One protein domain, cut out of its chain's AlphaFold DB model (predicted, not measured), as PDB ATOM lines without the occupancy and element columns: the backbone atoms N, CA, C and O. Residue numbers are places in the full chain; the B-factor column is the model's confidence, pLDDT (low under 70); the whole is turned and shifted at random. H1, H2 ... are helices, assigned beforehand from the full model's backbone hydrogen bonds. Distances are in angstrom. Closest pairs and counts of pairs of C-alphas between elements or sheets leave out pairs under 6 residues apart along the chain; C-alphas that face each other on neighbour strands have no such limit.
ATOM      1  N   TYR A   2      64.401 101.407 100.461       60.06
ATOM      2  CA  TYR A   2      63.145 101.732 101.165       60.06
ATOM      3  C   TYR A   2      63.165 101.357 102.662       60.06
ATOM      4  O   TYR A   2      62.928 102.196 103.520       60.06
ATOM      5  N   SER A   3      63.598 100.139 102.999       56.47
ATOM      6  CA  SER A   3      63.764  99.699 104.393       56.47
ATOM      7  C   SER A   3      64.808 100.501 105.185       56.47
ATOM      8  O   SER A   3      64.650 100.712 106.383       56.47
ATOM      9  N   SER A   4      65.878 100.967 104.528       58.53
ATOM     10  CA  SER A   4      66.912 101.809 105.144       58.53
ATOM     11  C   SER A   4      66.369 103.196 105.481       58.53
ATOM     12  O   SER A   4      66.651 103.689 106.566       58.53
ATOM     13  N   PHE A   5      65.543 103.766 104.599       59.97
ATOM     14  CA  PHE A   5      64.822 105.013 104.843       59.97
ATOM     15  C   PHE A   5      63.839 104.873 106.015       59.97
ATOM     16  O   PHE A   5      63.910 105.651 106.961       59.97
ATOM     17  N   LEU A   6      63.009 103.822 106.019       57.59
ATOM     18  CA  LEU A   6      62.062 103.547 107.112       57.59
ATOM     19  C   LEU A   6      62.751 103.278 108.460       57.59
ATOM     20  O   LEU A   6      62.236 103.647 109.509       57.59
ATOM     21  N   SER A   7      63.928 102.648 108.440       57.88
ATOM     22  CA  SER A   7      64.719 102.364 109.645       57.88
ATOM     23  C   SER A   7      65.672 103.499 110.050       57.88
ATOM     24  O   SER A   7      66.468 103.301 110.967       57.88
ATOM     25  N   GLY A   8      65.669 104.648 109.359       57.16
ATOM     26  CA  GLY A   8      66.568 105.775 109.649       57.16
ATOM     27  C   GLY A   8      68.064 105.485 109.441       57.16
ATOM     28  O   GLY A   8      68.913 106.193 109.977       57.16
ATOM     29  N   LYS A   9      68.421 104.438 108.686       55.12
ATOM     30  CA  LYS A   9      69.819 104.095 108.388       55.12
ATOM     31  C   LYS A   9      70.316 104.917 107.201       55.12
ATOM     32  O   LYS A   9      69.755 104.825 106.111       55.12
ATOM     33  N   ILE A  10      71.424 105.634 107.398       52.59
ATOM     34  CA  ILE A  10      72.066 106.494 106.385       52.59
ATOM     35  C   ILE A  10      72.506 105.678 105.153       52.59
ATOM     36  O   ILE A  10      72.526 106.196 104.036       52.59
ATOM     37  N   SER A  11      72.791 104.375 105.302       52.06
ATOM     38  CA  SER A  11      73.075 103.492 104.168       52.06
ATOM     39  C   SER A  11      72.686 102.029 104.405       52.06
ATOM     40  O   SER A  11      72.805 101.498 105.505       52.06
ATOM     41  N   HIS A  12      72.326 101.314 103.333       57.12
ATOM     42  CA  HIS A  12      72.215  99.844 103.339       57.12
ATOM     43  C   HIS A  12      73.579  99.144 103.525       57.12
ATOM     44  O   HIS A  12      73.629  97.930 103.706       57.12
ATOM     45  N   LYS A  13      74.678  99.915 103.476       53.50
ATOM     46  CA  LYS A  13      76.047  99.484 103.783       53.50
ATOM     47  C   LYS A  13      76.412  99.630 105.269       53.50
ATOM     48  O   LYS A  13      77.493  99.194 105.657       53.50
ATOM     49  N   ASP A  14      75.536 100.195 106.110       54.25
ATOM     50  CA  ASP A  14      75.726 100.223 107.567       54.25
ATOM     51  C   ASP A  14      75.352  98.870 108.182       54.25
ATOM     52  O   ASP A  14      74.268  98.648 108.727       54.25
ATOM     53  N   VAL A  15      76.294  97.935 108.064       58.34
ATOM     54  CA  VAL A  15      76.186  96.552 108.552       58.34
ATOM     55  C   VAL A  15      76.707  96.411 109.991       58.34
ATOM     56  O   VAL A  15      76.882  95.303 110.487       58.34
ATOM     57  N   LYS A  16      76.937  97.515 110.720       48.78
ATOM     58  CA  LYS A  16      77.541  97.489 112.071       48.78
ATOM     59  C   LYS A  16      76.829  96.576 113.090       48.78
ATOM     60  O   LYS A  16      77.450  96.225 114.086       48.78
ATOM     61  N   HIS A  17      75.592  96.138 112.829       47.78
ATOM     62  CA  HIS A  17      74.811  95.285 113.735       47.78
ATOM     63  C   HIS A  17      74.255  93.986 113.127       47.78
ATOM     64  O   HIS A  17      73.482  93.298 113.788       47.78
ATOM     65  N   THR A  18      74.616  93.607 111.896       53.25
ATOM     66  CA  THR A  18      74.123  92.341 111.321       53.25
ATOM     67  C   THR A  18      75.091  91.215 111.688       53.25
ATOM     68  O   THR A  18      76.231  91.216 111.235       53.25
ATOM     69  N   GLY A  19      74.652  90.244 112.498       57.38
ATOM     70  CA  GLY A  19      75.468  89.127 113.014       57.38
ATOM     71  C   GLY A  19      76.067  88.173 111.966       57.38
ATOM     72  O   GLY A  19      76.729  87.204 112.325       57.38
ATOM     73  N   ASN A  20      75.881  88.434 110.670       67.50
ATOM     74  CA  ASN A  20      76.398  87.592 109.599       67.50
ATOM     75  C   ASN A  20      77.860  87.948 109.299       67.50
ATOM     76  O   ASN A  20      78.150  88.946 108.632       67.50
ATOM     77  N   TRP A  21      78.778  87.087 109.744       78.31
ATOM     78  CA  TRP A  21      80.225  87.208 109.528       78.31
ATOM     79  C   TRP A  21      80.605  87.450 108.056       78.31
ATOM     80  O   TRP A  21      81.440  88.305 107.770       78.31
ATOM     81  N   LEU A  22      79.916  86.792 107.116       76.56
ATOM     82  CA  LEU A  22      80.134  86.969 105.677       76.56
ATOM     83  C   LEU A  22      79.841  88.403 105.207       76.56
ATOM     84  O   LEU A  22      80.601  88.975 104.432       76.56
ATOM     85  N   LEU A  23      78.760  89.006 105.709       74.69
ATOM     86  CA  LEU A  23      78.370  90.372 105.365       74.69
ATOM     87  C   LEU A  23      79.355  91.381 105.982       74.69
ATOM     88  O   LEU A  23      79.692  92.382 105.351       74.69
ATOM     89  N   LYS A  24      79.876  91.079 107.179       78.25
ATOM     90  CA  LYS A  24      80.925  91.866 107.838       78.25
ATOM     91  C   LYS A  24      82.252  91.806 107.081       78.25
ATOM     92  O   LYS A  24      82.889  92.841 106.939       78.25
ATOM     93  N   LEU A  25      82.655  90.645 106.568       80.56
ATOM     94  CA  LEU A  25      83.858  90.517 105.740       80.56
ATOM     95  C   LEU A  25      83.684  91.250 104.402       80.56
ATOM     96  O   LEU A  25      84.543  92.038 104.009       80.56
ATOM     97  N   TYR A  26      82.533  91.053 103.755       81.06
ATOM     98  CA  TYR A  26      82.193  91.670 102.475       81.06
ATOM     99  C   TYR A  26      82.168  93.203 102.536       81.06
ATOM    100  O   TYR A  26      82.730  93.866 101.668       81.06
ATOM    101  N   TYR A  27      81.548  93.783 103.567       78.69
ATOM    102  CA  TYR A  27      81.470  95.240 103.729       78.69
ATOM    103  C   TYR A  27      82.628  95.848 104.524       78.69
ATOM    104  O   TYR A  27      82.905  97.037 104.375       78.69
ATOM    105  N   GLY A  28      83.309  95.058 105.353       81.50
ATOM    106  CA  GLY A  28      84.415  95.507 106.195       81.50
ATOM    107  C   GLY A  28      85.749  95.585 105.459       81.50
ATOM    108  O   GLY A  28      86.564  96.444 105.790       81.50
ATOM    109  N   TYR A  29      85.971  94.747 104.442       86.81
ATOM    110  CA  TYR A  29      87.225  94.723 103.691       86.81
ATOM    111  C   TYR A  29      87.014  95.110 102.218       86.81
ATOM    112  O   TYR A  29      86.573  94.314 101.387       86.81
ATOM    113  N   ARG A  30      87.351  96.366 101.885       84.94
ATOM    114  CA  ARG A  30      87.137  96.953 100.546       84.94
ATOM    115  C   ARG A  30      87.795  96.165  99.399       84.94
ATOM    116  O   ARG A  30      87.125  95.991  98.383       84.94
ATOM    117  N   PRO A  31      89.039  95.658  99.518       88.06
ATOM    118  CA  PRO A  31      89.655  94.878  98.444       88.06
ATOM    119  C   PRO A  31      88.904  93.577  98.144       88.06
ATOM    120  O   PRO A  31      88.768  93.202  96.986       88.06
ATOM    121  N   PHE A  32      88.343  92.920  99.161       88.06
ATOM    122  CA  PHE A  32      87.532  91.716  98.963       88.06
ATOM    123  C   PHE A  32      86.184  92.025  98.307       88.06
ATOM    124  O   PHE A  32      85.762  91.303  97.407       88.06
ATOM    125  N   MET A  33      85.549  93.146  98.665       88.31
ATOM    126  CA  MET A  33      84.373  93.635  97.937       88.31
ATOM    127  C   MET A  33      84.684  93.853  96.452       88.31
ATOM    128  O   MET A  33      83.902  93.438  95.596       88.31
ATOM    129  N   ALA A  34      85.818  94.499  96.155       90.06
ATOM    130  CA  ALA A  34      86.258  94.760  94.789       90.06
ATOM    131  C   ALA A  34      86.526  93.455  94.032       90.06
ATOM    132  O   ALA A  34      86.016  93.297  92.926       90.06
ATOM    133  N   PHE A  35      87.225  92.500  94.655       92.19
ATOM    134  CA  PHE A  35      87.447  91.168  94.096       92.19
ATOM    135  C   PHE A  35      86.126  90.507  93.693       92.19
ATOM    136  O   PHE A  35      85.952  90.190  92.524       92.19
ATOM    137  N   CYS A  36      85.155  90.400  94.606       90.25
ATOM    138  CA  CYS A  36      83.860  89.787  94.299       90.25
ATOM    139  C   CYS A  36      83.104  90.498  93.163       90.25
ATOM    140  O   CYS A  36      82.420  89.839  92.386       90.25
ATOM    141  N   CYS A  37      83.195  91.828  93.061       89.69
ATOM    142  CA  CYS A  37      82.561  92.574  91.969       89.69
ATOM    143  C   CYS A  37      83.243  92.298  90.622       89.69
ATOM    144  O   CYS A  37      82.561  91.996  89.648       89.69
ATOM    145  N   VAL A  38      84.576  92.347  90.578       94.06
ATOM    146  CA  VAL A  38      85.358  92.055  89.366       94.06
ATOM    147  C   VAL A  38      85.156  90.604  88.933       94.06
ATOM    148  O   VAL A  38      84.992  90.333  87.748       94.06
ATOM    149  N   SER A  39      85.093  89.669  89.885       93.31
ATOM    150  CA  SER A  39      84.813  88.259  89.620       93.31
ATOM    151  C   SER A  39      83.514  88.047  88.844       93.31
ATOM    152  O   SER A  39      83.494  87.198  87.960       93.31
ATOM    153  N   CYS A  40      82.453  88.811  89.128       91.25
ATOM    154  CA  CYS A  40      81.194  88.710  88.387       91.25
ATOM    155  C   CYS A  40      81.365  89.096  86.912       91.25
ATOM    156  O   CYS A  40      80.948  88.340  86.040       91.25
ATOM    157  N   GLU A  41      81.999  90.237  86.638       93.50
ATOM    158  CA  GLU A  41      82.225  90.729  85.271       93.50
ATOM    159  C   GLU A  41      83.120  89.767  84.480       93.50
ATOM    160  O   GLU A  41      82.796  89.351  83.369       93.50
ATOM    161  N   VAL A  42      84.227  89.332  85.090       92.94
ATOM    162  CA  VAL A  42      85.181  88.415  84.453       92.94
ATOM    163  C   VAL A  42      84.549  87.045  84.200       92.94
ATOM    164  O   VAL A  42      84.804  86.445  83.157       92.94
ATOM    165  N   LEU A  43      83.692  86.552  85.101       92.62
ATOM    166  CA  LEU A  43      82.951  85.307  84.886       92.62
ATOM    167  C   LEU A  43      82.074  85.387  83.629       92.62
ATOM    168  O   LEU A  43      82.092  84.454  82.827       92.62
ATOM    169  N   TYR A  44      81.349  86.494  83.437       90.12
ATOM    170  CA  TYR A  44      80.534  86.701  82.236       90.12
ATOM    171  C   TYR A  44      81.380  86.757  80.965       90.12
ATOM    172  O   TYR A  44      81.007  86.135  79.974       90.12
ATOM    173  N   ILE A  45      82.533  87.431  80.998       91.94
ATOM    174  CA  ILE A  45      83.452  87.486  79.850       91.94
ATOM    175  C   ILE A  45      83.971  86.085  79.500       91.94
ATOM    176  O   ILE A  45      83.974  85.714  78.330       91.94
ATOM    177  N   ILE A  46      84.369  85.285  80.495       89.62
ATOM    178  CA  ILE A  46      84.826  83.905  80.262       89.62
ATOM    179  C   ILE A  46      83.692  83.066  79.665       89.62
ATOM    180  O   ILE A  46      83.897  82.386  78.665       89.62
ATOM    181  N   LEU A  47      82.490  83.127  80.239       89.38
ATOM    182  CA  LEU A  47      81.329  82.407  79.708       89.38
ATOM    183  C   LEU A  47      81.018  82.819  78.267       89.38
ATOM    184  O   LEU A  47      80.726  81.952  77.452       89.38
ATOM    185  N   PHE A  48      81.110  84.110  77.953       88.75
ATOM    186  CA  PHE A  48      80.872  84.639  76.614       88.75
ATOM    187  C   PHE A  48      81.931  84.178  75.607       88.75
ATOM    188  O   PHE A  48      81.581  83.731  74.522       88.75
ATOM    189  N   LEU A  49      83.215  84.213  75.973       88.69
ATOM    190  CA  LEU A  49      84.311  83.765  75.104       88.69
ATOM    191  C   LEU A  49      84.218  82.279  74.740       88.69
ATOM    192  O   LEU A  49      84.652  81.884  73.662       88.69
ATOM    193  N   PHE A  50      83.682  81.457  75.642       84.81
ATOM    194  CA  PHE A  50      83.523  80.016  75.438       84.81
ATOM    195  C   PHE A  50      82.110  79.610  75.004       84.81
ATOM    196  O   PHE A  50      81.851  78.418  74.817       84.81
ATOM    197  N   ALA A  51      81.193  80.566  74.850       84.56
ATOM    198  CA  ALA A  51      79.867  80.308  74.319       84.56
ATOM    199  C   ALA A  51      79.956  80.147  72.795       84.56
ATOM    200  O   ALA A  51      80.200  81.100  72.064       84.56
ATOM    201  N   ASP A  52      79.749  78.923  72.323       76.69
ATOM    202  CA  ASP A  52      79.587  78.602  70.902       76.69
ATOM    203  C   ASP A  52      78.128  78.852  70.461       76.69
ATOM    204  O   ASP A  52      77.215  78.723  71.285       76.69
ATOM    205  N   GLU A  53      77.870  79.130  69.179       65.06
ATOM    206  CA  GLU A  53      76.525  79.426  68.641       65.06
ATOM    207  C   GLU A  53      75.522  78.276  68.863       65.06
ATOM    208  O   GLU A  53      74.310  78.485  68.905       65.06
ATOM    209  N   LYS A  54      76.019  77.045  69.052       63.19
ATOM    210  CA  LYS A  54      75.215  75.835  69.317       63.19
ATOM    211  C   LYS A  54      75.080  75.483  70.803       63.19
ATOM    212  O   LYS A  54      74.510  74.443  71.142       63.19
ATOM    213  N   SER A  55      75.609  76.311  71.701       62.09
ATOM    214  CA  SER A  55      75.602  76.063  73.147       62.09
ATOM    215  C   SER A  55      74.206  76.264  73.731       62.09
ATOM    216  O   SER A  55      73.870  77.337  74.221       62.09
ATOM    217  N   THR A  56      73.381  75.222  73.739       66.12
ATOM    218  CA  THR A  56      72.032  75.297  74.328       66.12
ATOM    219  C   THR A  56      72.035  75.301  75.861       66.12
ATOM    220  O   THR A  56      71.007  75.591  76.469       66.12
ATOM    221  N   SER A  57      73.167  74.991  76.513       80.19
ATOM    222  CA  SER A  57      73.253  74.929  77.977       80.19
ATOM    223  C   SER A  57      74.554  75.501  78.549       80.19
ATOM    224  O   SER A  57      75.649  75.236  78.047       80.19
ATOM    225  N   LEU A  58      74.437  76.217  79.675       81.88
ATOM    226  CA  LEU A  58      75.574  76.728  80.457       81.88
ATOM    227  C   LEU A  58      76.499  75.604  80.937       81.88
ATOM    228  O   LEU A  58      77.707  75.787  81.037       81.88
ATOM    229  N   LEU A  59      75.942  74.420  81.205       81.69
ATOM    230  CA  LEU A  59      76.708  73.273  81.681       81.69
ATOM    231  C   LEU A  59      77.703  72.781  80.620       81.69
ATOM    232  O   LEU A  59      78.814  72.367  80.957       81.69
ATOM    233  N   THR A  60      77.316  72.854  79.342       83.25
ATOM    234  CA  THR A  60      78.190  72.527  78.210       83.25
ATOM    235  C   THR A  60      79.352  73.513  78.121       83.25
ATOM    236  O   THR A  60      80.499  73.081  78.021       83.25
ATOM    237  N   VAL A  61      79.074  74.814  78.250       85.50
ATOM    238  CA  VAL A  61      80.098  75.873  78.236       85.50
ATOM    239  C   VAL A  61      81.061  75.709  79.415       85.50
ATOM    240  O   VAL A  61      82.272  75.652  79.215       85.50
ATOM    241  N   CYS A  62      80.550  75.504  80.634       85.56
ATOM    242  CA  CYS A  62      81.378  75.253  81.819       85.56
ATOM    243  C   CYS A  62      82.267  74.013  81.656       85.56
ATOM    244  O   CYS A  62      83.452  74.056  81.981       85.56
ATOM    245  N   ARG A  63      81.732  72.905  81.119       85.56
ATOM    246  CA  ARG A  63      82.540  71.711  80.806       85.56
ATOM    247  C   ARG A  63      83.620  72.006  79.765       85.56
ATOM    248  O   ARG A  63      84.702  71.433  79.862       85.56
ATOM    249  N   GLY A  64      83.338  72.876  78.797       85.75
ATOM    250  CA  GLY A  64      84.313  73.363  77.824       85.75
ATOM    251  C   GLY A  64      85.459  74.123  78.490       85.75
ATOM    252  O   GLY A  64      86.619  73.808  78.234       85.75
ATOM    253  N   VAL A  65      85.145  75.041  79.408       87.50
ATOM    254  CA  VAL A  65      86.140  75.803  80.186       87.50
ATOM    255  C   VAL A  65      86.987  74.883  81.070       87.50
ATOM    256  O   VAL A  65      88.202  75.042  81.129       87.50
ATOM    257  N   LEU A  66      86.385  73.870  81.706       87.12
ATOM    258  CA  LEU A  66      87.101  72.918  82.571       87.12
ATOM    259  C   LEU A  66      88.112  72.028  81.826       87.12
ATOM    260  O   LEU A  66      88.987  71.452  82.466       87.12
ATOM    261  N   LYS A  67      87.998  71.895  80.500       88.94
ATOM    262  CA  LYS A  67      88.955  71.147  79.665       88.94
ATOM    263  C   LYS A  67      90.146  71.989  79.199       88.94
ATOM    264  O   LYS A  67      91.037  71.454  78.547       88.94
ATOM    265  N   GLN A  68      90.144  73.290  79.482       90.25
ATOM    266  CA  GLN A  68      91.207  74.203  79.073       90.25
ATOM    267  C   GLN A  68      92.424  74.114  79.996       90.25
ATOM    268  O   GLN A  68      92.458  73.352  80.962       90.25
ATOM    269  N   ASN A  69      93.434  74.932  79.697       92.25
ATOM    270  CA  ASN A  69      94.642  75.053  80.504       92.25
ATOM    271  C   ASN A  69      94.326  75.236  82.001       92.25
ATOM    272  O   ASN A  69      93.418  75.999  82.348       92.25
ATOM    273  N   PRO A  70      95.125  74.637  82.903       90.50
ATOM    274  CA  PRO A  70      94.864  74.667  84.343       90.50
ATOM    275  C   PRO A  70      94.807  76.092  84.904       90.50
ATOM    276  O   PRO A  70      94.046  76.359  85.827       90.50
ATOM    277  N   VAL A  71      95.542  77.035  84.309       92.00
ATOM    278  CA  VAL A  71      95.488  78.461  84.669       92.00
ATOM    279  C   VAL A  71      94.101  79.055  84.407       92.00
ATOM    280  O   VAL A  71      93.562  79.750  85.263       92.00
ATOM    281  N   ILE A  72      93.493  78.750  83.257       89.62
ATOM    282  CA  ILE A  72      92.149  79.230  82.898       89.62
ATOM    283  C   ILE A  72      91.117  78.629  83.850       89.62
ATOM    284  O   ILE A  72      90.244  79.340  84.345       89.62
ATOM    285  N   VAL A  73      91.256  77.339  84.162       91.69
ATOM    286  CA  VAL A  73      90.383  76.648  85.115       91.69
ATOM    287  C   VAL A  73      90.490  77.266  86.512       91.69
ATOM    288  O   VAL A  73      89.466  77.525  87.141       91.69
ATOM    289  N   LEU A  74      91.700  77.570  86.990       93.19
ATOM    290  CA  LEU A  74      91.907  78.233  88.281       93.19
ATOM    291  C   LEU A  74      91.264  79.624  88.323       93.19
ATOM    292  O   LEU A  74      90.564  79.947  89.286       93.19
ATOM    293  N   VAL A  75      91.454  80.427  87.272       93.00
ATOM    294  CA  VAL A  75      90.819  81.748  87.162       93.00
ATOM    295  C   VAL A  75      89.298  81.603  87.174       93.00
ATOM    296  O   VAL A  75      88.637  82.279  87.959       93.00
ATOM    297  N   PHE A  76      88.741  80.676  86.395       93.00
ATOM    298  CA  PHE A  76      87.301  80.422  86.338       93.00
ATOM    299  C   PHE A  76      86.711  79.984  87.687       93.00
ATOM    300  O   PHE A  76      85.661  80.474  88.100       93.00
ATOM    301  N   ILE A  77      87.396  79.110  88.428       93.25
ATOM    302  CA  ILE A  77      86.958  78.712  89.774       93.25
ATOM    303  C   ILE A  77      86.993  79.917  90.722       93.25
ATOM    304  O   ILE A  77      86.047  80.135  91.480       93.25
ATOM    305  N   SER A  78      88.046  80.736  90.664       92.75
ATOM    306  CA  SER A  78      88.157  81.922  91.520       92.75
ATOM    307  C   SER A  78      87.038  82.939  91.257       92.75
ATOM    308  O   SER A  78      86.476  83.503  92.201       92.75
ATOM    309  N   THR A  79      86.652  83.129  89.991       93.75
ATOM    310  CA  THR A  79      85.575  84.049  89.615       93.75
ATOM    311  C   THR A  79      84.202  83.493  89.983       93.75
ATOM    312  O   THR A  79      83.358  84.250  90.467       93.75
ATOM    313  N   LEU A  80      83.993  82.175  89.875       92.75
ATOM    314  CA  LEU A  80      82.791  81.506  90.382       92.75
ATOM    315  C   LEU A  80      82.612  81.698  91.890       92.75
ATOM    316  O   LEU A  80      81.501  81.985  92.339       92.75
ATOM    317  N   VAL A  81      83.688  81.586  92.675       92.88
ATOM    318  CA  VAL A  81      83.639  81.825  94.125       92.88
ATOM    319  C   VAL A  81      83.254  83.277  94.417       92.88
ATOM    320  O   VAL A  81      82.341  83.522  95.208       92.88
ATOM    321  N   GLY A  82      83.896  84.245  93.755       92.12
ATOM    322  CA  GLY A  82      83.580  85.664  93.933       92.12
ATOM    323  C   GLY A  82      82.132  86.008  93.562       92.12
ATOM    324  O   GLY A  82      81.451  86.710  94.317       92.12
ATOM    325  N   TRP A  83      81.631  85.440  92.460       94.12
ATOM    326  CA  TRP A  83      80.236  85.563  92.039       94.12
ATOM    327  C   TRP A  83      79.267  84.933  93.046       94.12
ATOM    328  O   TRP A  83      78.292  85.575  93.442       94.12
ATOM    329  N   ALA A  84      79.543  83.718  93.525       93.12
ATOM    330  CA  ALA A  84      78.681  83.023  94.480       93.12
ATOM    331  C   ALA A  84      78.555  83.801  95.797       93.12
ATOM    332  O   ALA A  84      77.448  83.996  96.306       93.12
ATOM    333  N   VAL A  85      79.674  84.324  96.311       91.44
ATOM    334  CA  VAL A  85      79.673  85.199  97.493       91.44
ATOM    335  C   VAL A  85      78.788  86.419  97.251       91.44
ATOM    336  O   VAL A  85      77.955  86.747  98.098       91.44
ATOM    337  N   LYS A  86      78.901  87.060  96.081       90.00
ATOM    338  CA  LYS A  86      78.063  88.211  95.730       90.00
ATOM    339  C   LYS A  86      76.572  87.849  95.731       90.00
ATOM    340  O   LYS A  86      75.785  88.575  96.343       90.00
ATOM    341  N   GLN A  87      76.183  86.717  95.141       91.12
ATOM    342  CA  GLN A  87      74.783  86.272  95.138       91.12
ATOM    343  C   GLN A  87      74.250  86.029  96.552       91.12
ATOM    344  O   GLN A  87      73.187  86.539  96.911       91.12
ATOM    345  N   VAL A  88      75.018  85.335  97.394       89.94
ATOM    346  CA  VAL A  88      74.640  85.092  98.794       89.94
ATOM    347  C   VAL A  88      74.480  86.411  99.551       89.94
ATOM    348  O   VAL A  88      73.495  86.593 100.270       89.94
ATOM    349  N   THR A  89      75.396  87.369  99.366       87.50
ATOM    350  CA  THR A  89      75.268  88.681 100.016       87.50
ATOM    351  C   THR A  89      74.018  89.436  99.571       87.50
ATOM    352  O   THR A  89      73.331  89.999 100.423       87.50
ATOM    353  N   ASN A  90      73.663  89.388  98.282       89.25
ATOM    354  CA  ASN A  90      72.450  90.024  97.764       89.25
ATOM    355  C   ASN A  90      71.181  89.407  98.383       89.25
ATOM    356  O   ASN A  90      70.283  90.137  98.808       89.25
ATOM    357  N   VAL A  91      71.123  88.075  98.512       89.38
ATOM    358  CA  VAL A  91      69.993  87.371  99.148       89.38
ATOM    359  C   VAL A  91      69.863  87.745 100.626       89.38
ATOM    360  O   VAL A  91      68.769  88.084 101.086       89.38
ATOM    361  N   ILE A  92      70.975  87.752 101.370       86.06
ATOM    362  CA  ILE A  92      70.989  88.160 102.786       86.06
ATOM    363  C   ILE A  92      70.461  89.590 102.935       86.06
ATOM    364  O   ILE A  92      69.695  89.874 103.859       86.06
ATOM    365  N   GLN A  93      70.844  90.492 102.032       82.94
ATOM    366  CA  GLN A  93      70.386  91.877 102.056       82.94
ATOM    367  C   GLN A  93      68.898  92.013 101.782       82.94
ATOM    368  O   GLN A  93      68.227  92.766 102.487       82.94
ATOM    369  N   MET A  94      68.381  91.274 100.802       86.00
ATOM    370  CA  MET A  94      66.955  91.264 100.496       86.00
ATOM    371  C   MET A  94      66.142  90.759 101.693       86.00
ATOM    372  O   MET A  94      65.193  91.420 102.112       86.00
ATOM    373  N   LYS A  95      66.571  89.651 102.307       86.19
ATOM    374  CA  LYS A  95      65.928  89.079 103.497       86.19
ATOM    375  C   LYS A  95      65.961  90.045 104.682       86.19
ATOM    376  O   LYS A  95      64.938  90.311 105.297       86.19
ATOM    377  N   THR A  96      67.119  90.647 104.950       83.00
ATOM    378  CA  THR A  96      67.269  91.646 106.023       83.00
ATOM    379  C   THR A  96      66.402  92.886 105.774       83.00
ATOM    380  O   THR A  96      65.872  93.475 106.714       83.00
ATOM    381  N   ALA A  97      66.248  93.306 104.514       81.00
ATOM    382  CA  ALA A  97      65.380  94.422 104.152       81.00
ATOM    383  C   ALA A  97      63.894  94.092 104.351       81.00
ATOM    384  O   ALA A  97      63.170  94.949 104.853       81.00
ATOM    385  N   ALA A  98      63.464  92.878 103.998       85.94
ATOM    386  CA  ALA A  98      62.102  92.404 104.230       85.94
ATOM    387  C   ALA A  98      61.777  92.349 105.732       85.94
ATOM    388  O   ALA A  98      60.777  92.928 106.154       85.94
ATOM    389  N   ASP A  99      62.668  91.764 106.542       83.69
ATOM    390  CA  ASP A  99      62.518  91.705 108.003       83.69
ATOM    391  C   ASP A  99      62.365  93.115 108.607       83.69
ATOM    392  O   ASP A  99      61.503  93.354 109.453       83.69
ATOM    393  N   ALA A 100      63.167  94.080 108.142       82.38
ATOM    394  CA  ALA A 100      63.092  95.462 108.613       82.38
ATOM    395  C   ALA A 100      61.758  96.149 108.267       82.38
ATOM    396  O   ALA A 100      61.239  96.899 109.092       82.38
ATOM    397  N   CYS A 101      61.193  95.891 107.083       81.19
ATOM    398  CA  CYS A 101      59.873  96.409 106.710       81.19
ATOM    399  C   CYS A 101      58.768  95.818 107.594       81.19
ATOM    400  O   CYS A 101      57.955  96.571 108.120       81.19
ATOM    401  N   VAL A 102      58.782  94.503 107.835       85.81
ATOM    402  CA  VAL A 102      57.788  93.842 108.701       85.81
ATOM    403  C   VAL A 102      57.835  94.406 110.122       85.81
ATOM    404  O   VAL A 102      56.799  94.733 110.697       85.81
ATOM    405  N   VAL A 103      59.033  94.576 110.691       83.81
ATOM    406  CA  VAL A 103      59.193  95.172 112.029       83.81
ATOM    407  C   VAL A 103      58.684  96.614 112.071       83.81
ATOM    408  O   VAL A 103      58.109  97.027 113.080       83.81
ATOM    409  N   PHE A 104      58.900  97.386 111.007       81.25
ATOM    410  CA  PHE A 104      58.395  98.752 110.912       81.25
ATOM    411  C   PHE A 104      56.861  98.787 110.856       81.25
ATOM    412  O   PHE A 104      56.245  99.519 111.633       81.25
ATOM    413  N   ASP A 105      56.242  97.959 110.014       83.19
ATOM    414  CA  ASP A 105      54.783  97.901 109.870       83.19
ATOM    415  C   ASP A 105      54.100  97.447 111.168       83.19
ATOM    416  O   ASP A 105      53.130  98.067 111.610       83.19
ATOM    417  N   LEU A 106      54.660  96.446 111.858       83.44
ATOM    418  CA  LEU A 106      54.165  95.991 113.165       83.44
ATOM    419  C   LEU A 106      54.209  97.083 114.243       83.44
ATOM    420  O   LEU A 106      53.379  97.080 115.150       83.44
ATOM    421  N   LYS A 107      55.173  98.009 114.171       79.69
ATOM    422  CA  LYS A 107      55.267  99.145 115.104       79.69
ATOM    423  C   LYS A 107      54.283 100.268 114.792       79.69
ATOM    424  O   LYS A 107      53.987 101.040 115.692       79.69
ATOM    425  N   ARG A 108      53.820 100.381 113.545       72.12
ATOM    426  CA  ARG A 108      52.884 101.425 113.097       72.12
ATOM    427  C   ARG A 108      51.414 101.009 113.236       72.12
ATOM    428  O   ARG A 108      50.547 101.872 113.256       72.12
ATOM    429  N   GLY A 109      51.141  99.703 113.305       60.06
ATOM    430  CA  GLY A 109      49.807  99.136 113.544       60.06
ATOM    431  C   GLY A 109      49.404  98.995 115.022       60.06
ATOM    432  O   GLY A 109      48.325  98.473 115.291       60.06
ATOM    433  N   LYS A 110      50.258  99.420 115.961       50.22
ATOM    434  CA  LYS A 110      49.930  99.641 117.380       50.22
ATOM    435  C   LYS A 110      49.863 101.136 117.648       50.22
ATOM    436  O   LYS A 110      49.051 101.515 118.515       50.22
TER     437      LYS A 110
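AT A GLANCE: This is residues 2 to 110 of the 110 residues of a protein of Arundo donax (UniProt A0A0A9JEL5). One long helix, H5, makes the long axis, and H3 crosses it as an X; the short helices H1, H2 and H4 touch it at other places, H4 folding back from it as a hairpin. The printed part has 109 residues with five named helices, H1 to H5 in chain order, and no named strand, and its class is all helix. The whole is loose, with a radius of gyration of the C-alphas of 18.8 A, and only just elongated, spanning 61 by 31 by 18 A.

HOW THE PARTS SIT: Start at H1, residues 2 to 6; it touches H5, residues 70 to 108, at residues 97 to 104 alone, the closest C-alphas being those of Ser 3 and Ala 97, 5.5 A apart. H2, residues 21 to 28, only just touches H5, with 3 pairs of C-alphas within 8 A, at Thr 89 alone, 6.4 A from Leu 23 between C-alphas. H3, residues 30 to 49, touches H2 only at the corner, closest at the C-alphas of Tyr 26 and Met 33, 5.4 A apart. Look next at residues 76 to 86 of H5, the hub: these alone touch H3, at a steep tilt of 60 degrees, opposite ways, the closest C-alphas being those of Cys 36 and Gly 82, 4.1 A apart. H4, residues 58 to 66, forms a hairpin with H5, closest at the C-alphas of Leu 66 and Val 73, 5.6 A apart. Every O i to N i+4 pair is within hydrogen-bond range in H1, H2, H4 and H5, and 15 of 16 in H3.

IN THESE COORDINATES: Find C-alpha 2 at (63.145, 101.732, 101.165), where H1 begins. H3 runs 28.8 A; H5 runs 57.5 A to C-alpha 108 at (52.884, 101.425, 113.097).

THE WHOLE: The C-alphas farthest apart, of Asn 69 and Lys 110, are 63.0 A apart. The printed part has no cut; the link from H1 to H2 is long. The pLDDT is under 70 in residues 2 to 20, 53 to 56 and 109 to 110.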